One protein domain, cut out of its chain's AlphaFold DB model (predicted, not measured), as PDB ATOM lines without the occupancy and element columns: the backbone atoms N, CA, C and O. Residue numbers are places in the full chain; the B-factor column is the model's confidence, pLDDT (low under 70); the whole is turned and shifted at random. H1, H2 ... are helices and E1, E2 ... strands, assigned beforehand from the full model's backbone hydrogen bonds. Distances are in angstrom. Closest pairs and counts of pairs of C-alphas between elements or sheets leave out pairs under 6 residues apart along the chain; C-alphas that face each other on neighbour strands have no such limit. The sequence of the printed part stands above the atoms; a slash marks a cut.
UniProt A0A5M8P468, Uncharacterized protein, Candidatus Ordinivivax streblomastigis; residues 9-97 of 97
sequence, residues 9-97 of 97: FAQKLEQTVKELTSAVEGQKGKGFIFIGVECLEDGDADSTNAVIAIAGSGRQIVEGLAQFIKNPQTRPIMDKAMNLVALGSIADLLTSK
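What this domain is: This is residues 9 to 97 of the 97 residues of an uncharacterized protein of Candidatus Ordinivivax streblomastigis (UniProt A0A5M8P468). A two-stranded antiparallel hairpin, E1 and E2, lies between H1 on one side and H2 on the other. H3 turns off after H2 and sticks out with residues 80 to 95. The printed part has 89 residues, with three named helices and two named strands in the order H1 E1 E2 H2 H3 along the chain; the class is mixed, helices and strands, and the whole is loose, with a radius of gyration of the C-alphas of 16.6 A and spans of 46 by 34 by 32 A.

Where its parts are: H1, residues 9 to 24, begins at C-alpha 9 (-35.657, 0.236, -5.438). E1 is residues 30 to 38, E2 49 to 57, H2 58 to 70. H3, residues 75 to 95, 30.6 A long, ends at C-alpha 95 (-16.291, -2.162, 22.465).

How they stand to each other: In the hairpin, N 33 and O 54 are within hydrogen-bond range, 2.8 A. The closest C-alphas of H1 and E1, Val 24 and Lys 30, are 6.7 A apart; of E2 and H2, Ile 54 and Gly 64, 6.0 A. H2 and H3 only just touch, only at the corner, with 3 pairs of C-alphas within 8 A, the closest Ile 69 and Arg 75, 5.6 A. In H1, H2 and H3 every O i to N i+4 pair is within hydrogen-bond range.

The domain as a whole: The printed part has no cut. Residues 36 to 51 and 96 to 97 have pLDDT under 70.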
ATOM      1  N   PHE A   9     -35.855  -1.129  -5.909       75.62
ATOM      2  CA  PHE A   9     -35.657   0.236  -5.438       75.62
ATOM      3  C   PHE A   9     -34.185   0.650  -5.518       75.62
ATOM      4  O   PHE A   9     -33.875   1.670  -6.134       75.62
ATOM      5  N   ALA A  10     -33.267  -0.164  -4.986       76.88
ATOM      6  CA  ALA A  10     -31.834   0.112  -5.050       76.88
ATOM      7  C   ALA A  10     -31.325   0.195  -6.500       76.88
ATOM      8  O   ALA A  10     -30.528   1.073  -6.827       76.88
ATOM      9  N   GLN A  11     -31.824  -0.664  -7.394       82.00
ATOM     10  CA  GLN A  11     -31.461  -0.623  -8.815       82.00
ATOM     11  C   GLN A  11     -31.939   0.669  -9.500       82.00
ATOM     12  O   GLN A  11     -31.166   1.315 -10.212       82.00
ATOM     13  N   LYS A  12     -33.188   1.090  -9.255       81.38
ATOM     14  CA  LYS A  12     -33.732   2.360  -9.772       81.38
ATOM     15  C   LYS A  12     -32.991   3.571  -9.204       81.38
ATOM     16  O   LYS A  12     -32.733   4.532  -9.934       81.38
ATOM     17  N   LEU A  13     -32.612   3.517  -7.927       82.56
ATOM     18  CA  LEU A  13     -31.825   4.553  -7.267       82.56
ATOM     19  C   LEU A  13     -30.449   4.705  -7.927       82.56
ATOM     20  O   LEU A  13     -30.061   5.813  -8.287       82.56
ATOM     21  N   GLU A  14     -29.740   3.597  -8.154       82.31
ATOM     22  CA  GLU A  14     -28.432   3.597  -8.822       82.31
ATOM     23  C   GLU A  14     -28.504   4.142 -10.249       82.31
ATOM     24  O   GLU A  14     -27.633   4.913 -10.661       82.31
ATOM     25  N   GLN A  15     -29.546   3.778 -10.996       86.50
ATOM     26  CA  GLN A  15     -29.759   4.295 -12.343       86.50
ATOM     27  C   GLN A  15     -29.999   5.813 -12.330       86.50
ATOM     28  O   GLN A  15     -29.354   6.544 -13.080       86.50
ATOM     29  N   THR A  16     -30.833   6.296 -11.407       84.56
ATOM     30  CA  THR A  16     -31.108   7.733 -11.231       84.56
ATOM     31  C   THR A  16     -29.834   8.506 -10.871       84.56
ATOM     32  O   THR A  16     -29.568   9.574 -11.423       84.56
ATOM     33  N   VAL A  17     -28.996   7.958  -9.983       84.81
ATOM     34  CA  VAL A  17     -27.713   8.576  -9.606       84.81
ATOM     35  C   VAL A  17     -26.762   8.664 -10.800       84.81
ATOM     36  O   VAL A  17     -26.114   9.698 -10.975       84.81
ATOM     37  N   LYS A  18     -26.681   7.626 -11.645       87.56
ATOM     38  CA  LYS A  18     -25.852   7.651 -12.864       87.56
ATOM     39  C   LYS A  18     -26.294   8.756 -13.819       87.56
ATOM     40  O   LYS A  18     -25.461   9.552 -14.245       87.56
ATOM     41  N   GLU A  19     -27.592   8.846 -14.095       87.25
ATOM     42  CA  GLU A  19     -28.157   9.860 -14.992       87.25
ATOM     43  C   GLU A  19     -27.890  11.285 -14.490       87.25
ATOM     44  O   GLU A  19     -27.437  12.142 -15.251       87.25
ATOM     45  N   LEU A  20     -28.086  11.529 -13.191       84.25
ATOM     46  CA  LEU A  20     -27.813  12.832 -12.581       84.25
ATOM     47  C   LEU A  20     -26.318  13.168 -12.556       84.25
ATOM     48  O   LEU A  20     -25.955  14.322 -12.782       84.25
ATOM     49  N   THR A  21     -25.448  12.177 -12.324       83.31
ATOM     50  CA  THR A  21     -23.985  12.362 -12.359       83.31
ATOM     51  C   THR A  21     -23.546  12.823 -13.741       83.31
ATOM     52  O   THR A  21     -22.866  13.840 -13.855       83.31
ATOM     53  N   SER A  22     -23.999  12.136 -14.790       86.31
ATOM     54  CA  SER A  22     -23.702  12.512 -16.172       86.31
ATOM     55  C   SER A  22     -24.281  13.881 -16.538       86.31
ATOM     56  O   SER A  22     -23.638  14.646 -17.250       86.31
ATOM     57  N   ALA A  23     -25.457  14.242 -16.016       83.50
ATOM     58  CA  ALA A  23     -26.054  15.552 -16.270       83.50
ATOM     59  C   ALA A  23     -25.233  16.712 -15.681       83.50
ATOM     60  O   ALA A  23     -25.235  17.805 -16.249       83.50
ATOM     61  N   VAL A  24     -24.538  16.509 -14.555       80.69
ATOM     62  CA  VAL A  24     -23.703  17.545 -13.912       80.69
ATOM     63  C   VAL A  24     -22.216  17.432 -14.256       80.69
ATOM     64  O   VAL A  24     -21.430  18.296 -13.864       80.69
ATOM     65  N   GLU A  25     -21.823  16.407 -15.007       81.75
ATOM     66  CA  GLU A  25     -20.452  16.205 -15.460       81.75
ATOM     67  C   GLU A  25     -19.987  17.402 -16.307       81.75
ATOM     68  O   GLU A  25     -20.687  17.895 -17.191       81.75
ATOM     69  N   GLY A  26     -18.821  17.960 -15.973       78.25
ATOM     70  CA  GLY A  26     -18.308  19.183 -16.603       78.25
ATOM     71  C   GLY A  26     -18.934  20.498 -16.103       78.25
ATOM     72  O   GLY A  26     -18.417  21.572 -16.427       78.25
ATOM     73  N   GLN A  27     -19.972  20.464 -15.258       79.56
ATOM     74  CA  GLN A  27     -20.538  21.668 -14.643       79.56
ATOM     75  C   GLN A  27     -19.751  22.056 -13.381       79.56
ATOM     76  O   GLN A  27     -20.015  21.576 -12.278       79.56
ATOM     77  N   LYS A  28     -18.767  22.954 -13.530       74.62
ATOM     78  CA  LYS A  28     -17.933  23.406 -12.403       74.62
ATOM     79  C   LYS A  28     -18.779  23.979 -11.263       74.62
ATOM     80  O   LYS A  28     -19.560  24.909 -11.454       74.62
ATOM     81  N   GLY A  29     -18.558  23.447 -10.063       73.75
ATOM     82  CA  GLY A  29     -19.131  23.957  -8.821       73.75
ATOM     83  C   GLY A  29     -20.563  23.515  -8.532       73.75
ATOM     84  O   GLY A  29     -21.097  23.991  -7.533       73.75
ATOM     85  N   LYS A  30     -21.165  22.636  -9.347       80.25
ATOM     86  CA  LYS A  30     -22.479  22.025  -9.095       80.25
ATOM     87  C   LYS A  30     -22.335  20.596  -8.581       80.25
ATOM     88  O   LYS A  30     -21.393  19.898  -8.936       80.25
ATOM     89  N   GLY A  31     -23.283  20.168  -7.760       81.38
ATOM     90  CA  GLY A  31     -23.354  18.812  -7.238       81.38
ATOM     91  C   GLY A  31     -24.741  18.496  -6.699       81.38
ATOM     92  O   GLY A  31     -25.634  19.350  -6.680       81.38
ATOM     93  N   PHE A  32     -24.915  17.255  -6.263       81.88
ATOM     94  CA  PHE A  32     -26.146  16.807  -5.638       81.88
ATOM     95  C   PHE A  32     -25.872  15.786  -4.534       81.88
ATOM     96  O   PHE A  32     -24.860  15.090  -4.549       81.88
ATOM     97  N   ILE A  33     -26.793  15.708  -3.579       78.50
ATOM     98  CA  ILE A  33     -26.877  14.668  -2.557       78.50
ATOM     99  C   ILE A  33     -28.177  13.916  -2.817       78.50
ATOM    100  O   ILE A  33     -29.240  14.533  -2.892       78.50
ATOM    101  N   PHE A  34     -28.081  12.598  -2.964       77.69
ATOM    102  CA  PHE A  34     -29.219  11.714  -3.173       77.69
ATOM    103  C   PHE A  34     -29.226  10.666  -2.058       77.69
ATOM    104  O   PHE A  34     -28.268   9.907  -1.923       77.69
ATOM    105  N   ILE A  35     -30.271  10.652  -1.233       75.19
ATOM    106  CA  ILE A  35     -30.432   9.699  -0.128       75.19
ATOM    107  C   ILE A  35     -31.697   8.896  -0.405       75.19
ATOM    108  O   ILE A  35     -32.790   9.456  -0.394       75.19
ATOM    109  N   GLY A  36     -31.539   7.600  -0.666       69.31
ATOM    110  CA  GLY A  36     -32.646   6.653  -0.742       69.31
ATOM    111  C   GLY A  36     -32.732   5.847   0.547       69.31
ATOM    112  O   GLY A  36     -31.725   5.314   1.008       69.31
ATOM    113  N   VAL A  37     -33.925   5.768   1.124       67.94
ATOM    114  CA  VAL A  37     -34.231   4.936   2.288       67.94
ATOM    115  C   VAL A  37     -35.283   3.926   1.864       67.94
ATOM    116  O   VAL A  37     -36.366   4.313   1.433       67.94
ATOM    117  N   GLU A  38     -34.939   2.650   1.987       65.88
ATOM    118  CA  GLU A  38     -35.843   1.522   1.784       65.88
ATOM    119  C   GLU A  38     -36.147   0.912   3.153       65.88
ATOM    120  O   GLU A  38     -35.262   0.340   3.793       65.88
ATOM    121  N   CYS A  39     -37.381   1.072   3.631       60.25
ATOM    122  CA  CYS A  39     -37.852   0.358   4.812       60.25
ATOM    123  C   CYS A  39     -38.352  -1.024   4.382       60.25
ATOM    124  O   CYS A  39     -39.436  -1.151   3.814       60.25
ATOM    125  N   LEU A  40     -37.545  -2.049   4.648       57.56
ATOM    126  CA  LEU A  40     -37.940  -3.446   4.511       57.56
ATOM    127  C   LEU A  40     -38.574  -3.885   5.837       57.56
ATOM    128  O   LEU A  40     -37.856  -4.315   6.738       57.56
ATOM    129  N   GLU A  41     -39.887  -3.724   5.999       54.09
ATOM    130  CA  GLU A  41     -40.596  -4.446   7.062       54.09
ATOM    131  C   GLU A  41     -40.988  -5.837   6.556       54.09
ATOM    132  O   GLU A  41     -41.460  -5.998   5.427       54.09
ATOM    133  N   ASP A  42     -40.765  -6.856   7.389       52.03
ATOM    134  CA  ASP A  42     -41.180  -8.227   7.108       52.03
ATOM    135  C   ASP A  42     -42.715  -8.306   7.124       52.03
ATOM    136  O   ASP A  42     -43.337  -8.522   8.162       52.03
ATOM    137  N   GLY A  43     -43.329  -8.155   5.949       50.00
ATOM    138  CA  GLY A  43     -44.710  -8.567   5.707       50.00
ATOM    139  C   GLY A  43     -45.787  -7.484   5.734       50.00
ATOM    140  O   GLY A  43     -46.952  -7.861   5.623       50.00
ATOM    141  N   ASP A  44     -45.447  -6.193   5.804       43.75
ATOM    142  CA  ASP A  44     -46.434  -5.121   5.618       43.75
ATOM    143  C   ASP A  44     -46.209  -4.358   4.305       43.75
ATOM    144  O   ASP A  44     -45.083  -4.069   3.896       43.75
ATOM    145  N   ALA A  45     -47.303  -4.081   3.595       46.59
ATOM    146  CA  ALA A  45     -47.302  -3.557   2.227       46.59
ATOM    147  C   ALA A  45     -46.860  -2.081   2.129       46.59
ATOM    148  O   ALA A  45     -46.700  -1.554   1.025       46.59
ATOM    149  N   ASP A  46     -46.598  -1.440   3.266       43.53
ATOM    150  CA  ASP A  46     -46.141  -0.058   3.379       43.53
ATOM    151  C   ASP A  46     -44.608   0.018   3.431       43.53
ATOM    152  O   ASP A  46     -44.001   0.565   4.356       43.53
ATOM    153  N   SER A  47     -43.952  -0.497   2.384       52.38
ATOM    154  CA  SER A  47     -42.536  -0.194   2.138       52.38
ATOM    155  C   SER A  47     -42.403   1.299   1.833       52.38
ATOM    156  O   SER A  47     -42.533   1.767   0.700       52.38
ATOM    157  N   THR A  48     -42.209   2.096   2.884       51.50
ATOM    158  CA  THR A  48     -42.007   3.534   2.738       51.50
ATOM    159  C   THR A  48     -40.633   3.751   2.125       51.50
ATOM    160  O   THR A  48     -39.606   3.710   2.802       51.50
ATOM    161  N   ASN A  49     -40.635   3.981   0.818       62.62
ATOM    162  CA  ASN A  49     -39.462   4.358   0.054       62.62
ATOM    163  C   ASN A  49     -39.349   5.881   0.065       62.62
ATOM    164  O   ASN A  49     -40.155   6.576  -0.557       62.62
ATOM    165  N   ALA A  50     -38.364   6.410   0.786       63.44
ATOM    166  CA  ALA A  50     -38.113   7.845   0.837       63.44
ATOM    167  C   ALA A  50     -36.891   8.192  -0.011       63.44
ATOM    168  O   ALA A  50     -35.838   7.566   0.102       63.44
ATOM    169  N   VAL A  51     -37.025   9.217  -0.850       67.94
ATOM    170  CA  VAL A  51     -35.920   9.763  -1.636       67.94
ATOM    171  C   VAL A  51     -35.771  11.239  -1.307       67.94
ATOM    172  O   VAL A  51     -36.718  12.013  -1.432       67.94
ATOM    173  N   ILE A  52     -34.569  11.632  -0.897       74.44
ATOM    174  CA  ILE A  52     -34.196  13.024  -0.649       74.44
ATOM    175  C   ILE A  52     -33.154  13.409  -1.690       74.44
ATOM    176  O   ILE A  52     -32.080  12.811  -1.744       74.44
ATOM    177  N   ALA A  53     -33.472  14.417  -2.498       76.31
ATOM    178  CA  ALA A  53     -32.586  14.958  -3.517       76.31
ATOM    179  C   ALA A  53     -32.304  16.435  -3.226       76.31
ATOM    180  O   ALA A  53     -33.220  17.256  -3.197       76.31
ATOM    181  N   ILE A  54     -31.035  16.780  -3.024       80.81
ATOM    182  CA  ILE A  54     -30.577  18.163  -2.857       80.81
ATOM    183  C   ILE A  54     -29.611  18.449  -3.996       80.81
ATOM    184  O   ILE A  54     -28.577  17.797  -4.074       80.81
ATOM    185  N   ALA A  55     -29.914  19.413  -4.862       80.94
ATOM    186  CA  ALA A  55     -29.056  19.795  -5.983       80.94
ATOM    187  C   ALA A  55     -28.731  21.290  -5.934       80.94
ATOM    188  O   ALA A  55     -29.578  22.111  -5.586       80.94
ATOM    189  N   GLY A  56     -27.508  21.658  -6.307       82.19
ATOM    190  CA  GLY A  56     -27.105  23.059  -6.364       82.19
ATOM    191  C   GLY A  56     -25.602  23.246  -6.497       82.19
ATOM    192  O   GLY A  56     -24.842  22.293  -6.647       82.19
ATOM    193  N   SER A  57     -25.157  24.497  -6.445       81.56
ATOM    194  CA  SER A  57     -23.745  24.817  -6.230       81.56
ATOM    195  C   SER A  57     -23.333  24.639  -4.768       81.56
ATOM    196  O   SER A  57     -24.202  24.561  -3.905       81.56
ATOM    197  N   GLY A  58     -22.032  24.600  -4.459       76.38
ATOM    198  CA  GLY A  58     -21.527  24.306  -3.103       76.38
ATOM    199  C   GLY A  58     -22.309  24.974  -1.956       76.38
ATOM    200  O   GLY A  58     -22.782  24.287  -1.054       76.38
ATOM    201  N   ARG A  59     -22.549  26.293  -2.028       81.19
ATOM    202  CA  ARG A  59     -23.363  27.017  -1.031       81.19
ATOM    203  C   ARG A  59     -24.839  26.594  -1.034       81.19
ATOM    204  O   ARG A  59     -25.421  26.425   0.032       81.19
ATOM    205  N   GLN A  60     -25.429  26.395  -2.207       79.69
ATOM    206  CA  GLN A  60     -26.832  25.990  -2.360       79.69
ATOM    207  C   GLN A  60     -27.086  24.570  -1.841       79.69
ATOM    208  O   GLN A  60     -28.160  24.306  -1.314       79.69
ATOM    209  N   ILE A  61     -26.104  23.667  -1.931       82.50
ATOM    210  CA  ILE A  61     -26.199  22.326  -1.336       82.50
ATOM    211  C   ILE A  61     -26.270  22.434   0.190       82.50
ATOM    212  O   ILE A  61     -27.128  21.813   0.813       82.50
ATOM    213  N   VAL A  62     -25.408  23.260   0.794       80.31
ATOM    214  CA  VAL A  62     -25.411  23.495   2.248       80.31
ATOM    215  C   VAL A  62     -26.725  24.142   2.695       80.31
ATOM    216  O   VAL A  62     -27.311  23.726   3.693       80.31
ATOM    217  N   GLU A  63     -27.226  25.125   1.947       84.12
ATOM    218  CA  GLU A  63     -28.517  25.767   2.221       84.12
ATOM    219  C   GLU A  63     -29.689  24.787   2.066       84.12
ATOM    220  O   GLU A  63     -30.568  24.755   2.927       84.12
ATOM    221  N   GLY A  64     -29.676  23.944   1.032       82.81
ATOM    222  CA  GLY A  64     -30.680  22.903   0.811       82.81
ATOM    223  C   GLY A  64     -30.694  21.858   1.927       82.81
ATOM    224  O   GLY A  64     -31.762  21.500   2.420       82.81
ATOM    225  N   LEU A  65     -29.521  21.442   2.413       81.75
ATOM    226  CA  LEU A  65     -29.418  20.549   3.569       81.75
ATOM    227  C   LEU A  65     -29.930  21.222   4.850       81.75
ATOM    228  O   LEU A  65     -30.669  20.615   5.622       81.75
ATOM    229  N   ALA A  66     -29.599  22.496   5.063       82.56
ATOM    230  CA  ALA A  66     -30.106  23.250   6.205       82.56
ATOM    231  C   ALA A  66     -31.636  23.417   6.158       82.56
ATOM    232  O   ALA A  66     -32.292  23.337   7.197       82.56
ATOM    233  N   GLN A  67     -32.217  23.628   4.973       83.94
ATOM    234  CA  GLN A  67     -33.670  23.667   4.782       83.94
ATOM    235  C   GLN A  67     -34.308  22.302   5.043       83.94
ATOM    236  O   GLN A  67     -35.328  22.244   5.727       83.94
ATOM    237  N   PHE A  68     -33.686  21.215   4.581       81.56
ATOM    238  CA  PHE A  68     -34.133  19.854   4.868       81.56
ATOM    239  C   PHE A  68     -34.175  19.574   6.376       81.56
ATOM    240  O   PHE A  68     -35.171  19.074   6.885       81.56
ATOM    241  N   ILE A  69     -33.143  19.956   7.128       79.19
ATOM    242  CA  ILE A  69     -33.109  19.745   8.586       79.19
ATOM    243  C   ILE A  69     -34.176  20.591   9.302       79.19
ATOM    244  O   ILE A  69     -34.774  20.153  10.285       79.19
ATOM    245  N   LYS A  70     -34.424  21.815   8.821       80.88
ATOM    246  CA  LYS A  70     -35.386  22.746   9.434       80.88
ATOM    247  C   LYS A  70     -36.841  22.468   9.060       80.88
ATOM    248  O   LYS A  70     -37.729  22.939   9.770       80.88
ATOM    249  N   ASN A  71     -37.099  21.759   7.963       80.81
ATOM    250  CA  ASN A  71     -38.454  21.491   7.497       80.81
ATOM    251  C   ASN A  71     -39.185  20.561   8.497       80.81
ATOM    252  O   ASN A  71     -38.699  19.466   8.784       80.81
ATOM    253  N   PRO A  72     -40.357  20.965   9.034       80.12
ATOM    254  CA  PRO A  72     -41.117  20.168  10.001       80.12
ATOM    255  C   PRO A  72     -41.464  18.746   9.541       80.12
ATOM    256  O   PRO A  72     -41.583  17.863  10.383       80.12
ATOM    257  N   GLN A  73     -41.614  18.509   8.233       74.19
ATOM    258  CA  GLN A  73     -41.943  17.187   7.686       74.19
ATOM    259  C   GLN A  73     -40.756  16.217   7.724       74.19
ATOM    260  O   GLN A  73     -40.939  15.014   7.873       74.19
ATOM    261  N   THR A  74     -39.536  16.733   7.603       73.19
ATOM    262  CA  THR A  74     -38.299  15.941   7.515       73.19
ATOM    263  C   THR A  74     -37.505  15.954   8.820       73.19
ATOM    264  O   THR A  74     -36.660  15.088   9.044       73.19
ATOM    265  N   ARG A  75     -37.818  16.879   9.731       76.88
ATOM    266  CA  ARG A  75     -37.230  16.972  11.072       76.88
ATOM    267  C   ARG A  75     -37.305  15.665  11.884       76.88
ATOM    268  O   ARG A  75     -36.267  15.284  12.419       76.88
ATOM    269  N   PRO A  76     -38.426  14.910  11.918       77.50
ATOM    270  CA  PRO A  76     -38.477  13.638  12.648       77.50
ATOM    271  C   PRO A  76     -37.489  12.580  12.130       77.50
ATOM    272  O   PRO A  76     -37.010  11.752  12.903       77.50
ATOM    273  N   ILE A  77     -37.168  12.605  10.830       73.94
ATOM    274  CA  ILE A  77     -36.178  11.706  10.217       73.94
ATOM    275  C   ILE A  77     -34.778  12.067  10.726       73.94
ATOM    276  O   ILE A  77     -34.018  11.187  11.131       73.94
ATOM    277  N   MET A  78     -34.459  13.364  10.763       76.31
ATOM    278  CA  MET A  78     -33.173  13.849  11.266       76.31
ATOM    279  C   MET A  78     -32.996  13.566  12.764       76.31
ATOM    280  O   MET A  78     -31.933  13.105  13.174       76.31
ATOM    281  N   ASP A  79     -34.039  13.771  13.572       78.38
ATOM    282  CA  ASP A  79     -34.000  13.486  15.011       78.38
ATOM    283  C   ASP A  79     -33.714  11.994  15.275       78.38
ATOM    284  O   ASP A  79     -32.871  11.647  16.106       78.38
ATOM    285  N   LYS A  80     -34.351  11.089  14.515       75.00
ATOM    286  CA  LYS A  80     -34.063   9.645  14.569       75.00
ATOM    287  C   LYS A  80     -32.624   9.326  14.150       75.00
ATOM    288  O   LYS A  80     -31.961   8.553  14.839       75.00
ATOM    289  N   ALA A  81     -32.132   9.923  13.063       72.75
ATOM    290  CA  ALA A  81     -30.766   9.701  12.584       72.75
ATOM    291  C   ALA A  81     -29.713  10.124  13.625       72.75
ATOM    292  O   ALA A  81     -28.786   9.367  13.903       72.75
ATOM    293  N   MET A  82     -29.889  11.288  14.259       78.31
ATOM    294  CA  MET A  82     -28.982  11.776  15.305       78.31
ATOM    295  C   MET A  82     -28.960  10.862  16.536       78.31
ATOM    296  O   MET A  82     -27.889  10.593  17.082       78.31
ATOM    297  N   ASN A  83     -30.117  10.332  16.942       74.81
ATOM    298  CA  ASN A  83     -30.193   9.367  18.041       74.81
ATOM    299  C   ASN A  83     -29.441   8.066  17.721       74.81
ATOM    300  O   ASN A  83     -28.728   7.546  18.575       74.81
ATOM    301  N   LEU A  84     -29.554   7.555  16.490       72.94
ATOM    302  CA  LEU A  84     -28.819   6.360  16.060       72.94
ATOM    303  C   LEU A  84     -27.304   6.584  16.058       72.94
ATOM    304  O   LEU A  84     -26.565   5.733  16.546       72.94
ATOM    305  N   VAL A  85     -26.841   7.740  15.566       78.25
ATOM    306  CA  VAL A  85     -25.416   8.108  15.597       78.25
ATOM    307  C   VAL A  85     -24.894   8.133  17.034       78.25
ATOM    308  O   VAL A  85     -23.843   7.556  17.313       78.25
ATOM    309  N   ALA A  86     -25.646   8.735  17.961       74.88
ATOM    310  CA  ALA A  86     -25.267   8.783  19.371       74.88
ATOM    311  C   ALA A  86     -25.161   7.380  20.000       74.88
ATOM    312  O   ALA A  86     -24.198   7.098  20.712       74.88
ATOM    313  N   LEU A  87     -26.109   6.482  19.707       70.12
ATOM    314  CA  LEU A  87     -26.064   5.091  20.175       70.12
ATOM    315  C   LEU A  87     -24.859   4.325  19.609       70.12
ATOM    316  O   LEU A  87     -24.211   3.591  20.353       70.12
ATOM    317  N   GLY A  88     -24.529   4.529  18.330       79.88
ATOM    318  CA  GLY A  88     -23.336   3.952  17.703       79.88
ATOM    319  C   GLY A  88     -22.050   4.406  18.393       79.88
ATOM    320  O   GLY A  88     -21.251   3.574  18.804       79.88
ATOM    321  N   SER A  89     -21.906   5.712  18.646       80.50
ATOM    322  CA  SER A  89     -20.745   6.247  19.375       80.50
ATOM    323  C   SER A  89     -20.606   5.662  20.788       80.50
ATOM    324  O   SER A  89     -19.493   5.418  21.248       80.50
ATOM    325  N   ILE A  90     -21.718   5.403  21.486       70.81
ATOM    326  CA  ILE A  90     -21.695   4.724  22.792       70.81
ATOM    327  C   ILE A  90     -21.251   3.263  22.640       70.81
ATOM    328  O   ILE A  90     -20.435   2.792  23.429       70.81
ATOM    329  N   ALA A  91     -21.752   2.541  21.635       74.62
ATOM    330  CA  ALA A  91     -21.342   1.162  21.375       74.62
ATOM    331  C   ALA A  91     -19.842   1.058  21.047       74.62
ATOM    332  O   ALA A  91     -19.161   0.179  21.579       74.62
ATOM    333  N   ASP A  92     -19.307   1.988  20.254       85.69
ATOM    334  CA  ASP A  92     -17.878   2.068  19.934       85.69
ATOM    335  C   ASP A  92     -17.030   2.291  21.200       85.69
ATOM    336  O   ASP A  92     -16.008   1.633  21.402       85.69
ATOM    337  N   LEU A  93     -17.479   3.155  22.119       77.44
ATOM    338  CA  LEU A  93     -16.816   3.373  23.415       77.44
ATOM    339  C   LEU A  93     -16.833   2.129  24.316       77.44
ATOM    340  O   LEU A  93     -15.899   1.902  25.081       77.44
ATOM    341  N   LEU A  94     -17.895   1.326  24.252       76.06
ATOM    342  CA  LEU A  94     -18.030   0.112  25.062       76.06
ATOM    343  C   LEU A  94     -17.238  -1.075  24.494       76.06
ATOM    344  O   LEU A  94     -16.873  -1.977  25.250       76.06
ATOM    345  N   THR A  95     -16.983  -1.080  23.185       77.19
ATOM    346  CA  THR A  95     -16.291  -2.162  22.465       77.19
ATOM    347  C   THR A  95     -14.807  -1.894  22.224       77.19
ATOM    348  O   THR A  95     -14.071  -2.835  21.946       77.19
ATOM    349  N   SER A  96     -14.334  -0.658  22.399       66.12
ATOM    350  CA  SER A  96     -12.921  -0.260  22.272       66.12
ATOM    351  C   SER A  96     -12.031  -0.669  23.466       66.12
ATOM    352  O   SER A  96     -11.076   0.033  23.803       66.12
ATOM    353  N   LYS A  97     -12.325  -1.813  24.098       49.38
ATOM    354  CA  LYS A  97     -11.478  -2.440  25.128       49.38
ATOM    355  C   LYS A  97     -10.453  -3.400  24.537       49.38
ATOM    356  O   LYS A  97     -10.829  -4.178  23.635       49.38
TER     357      LYS A  97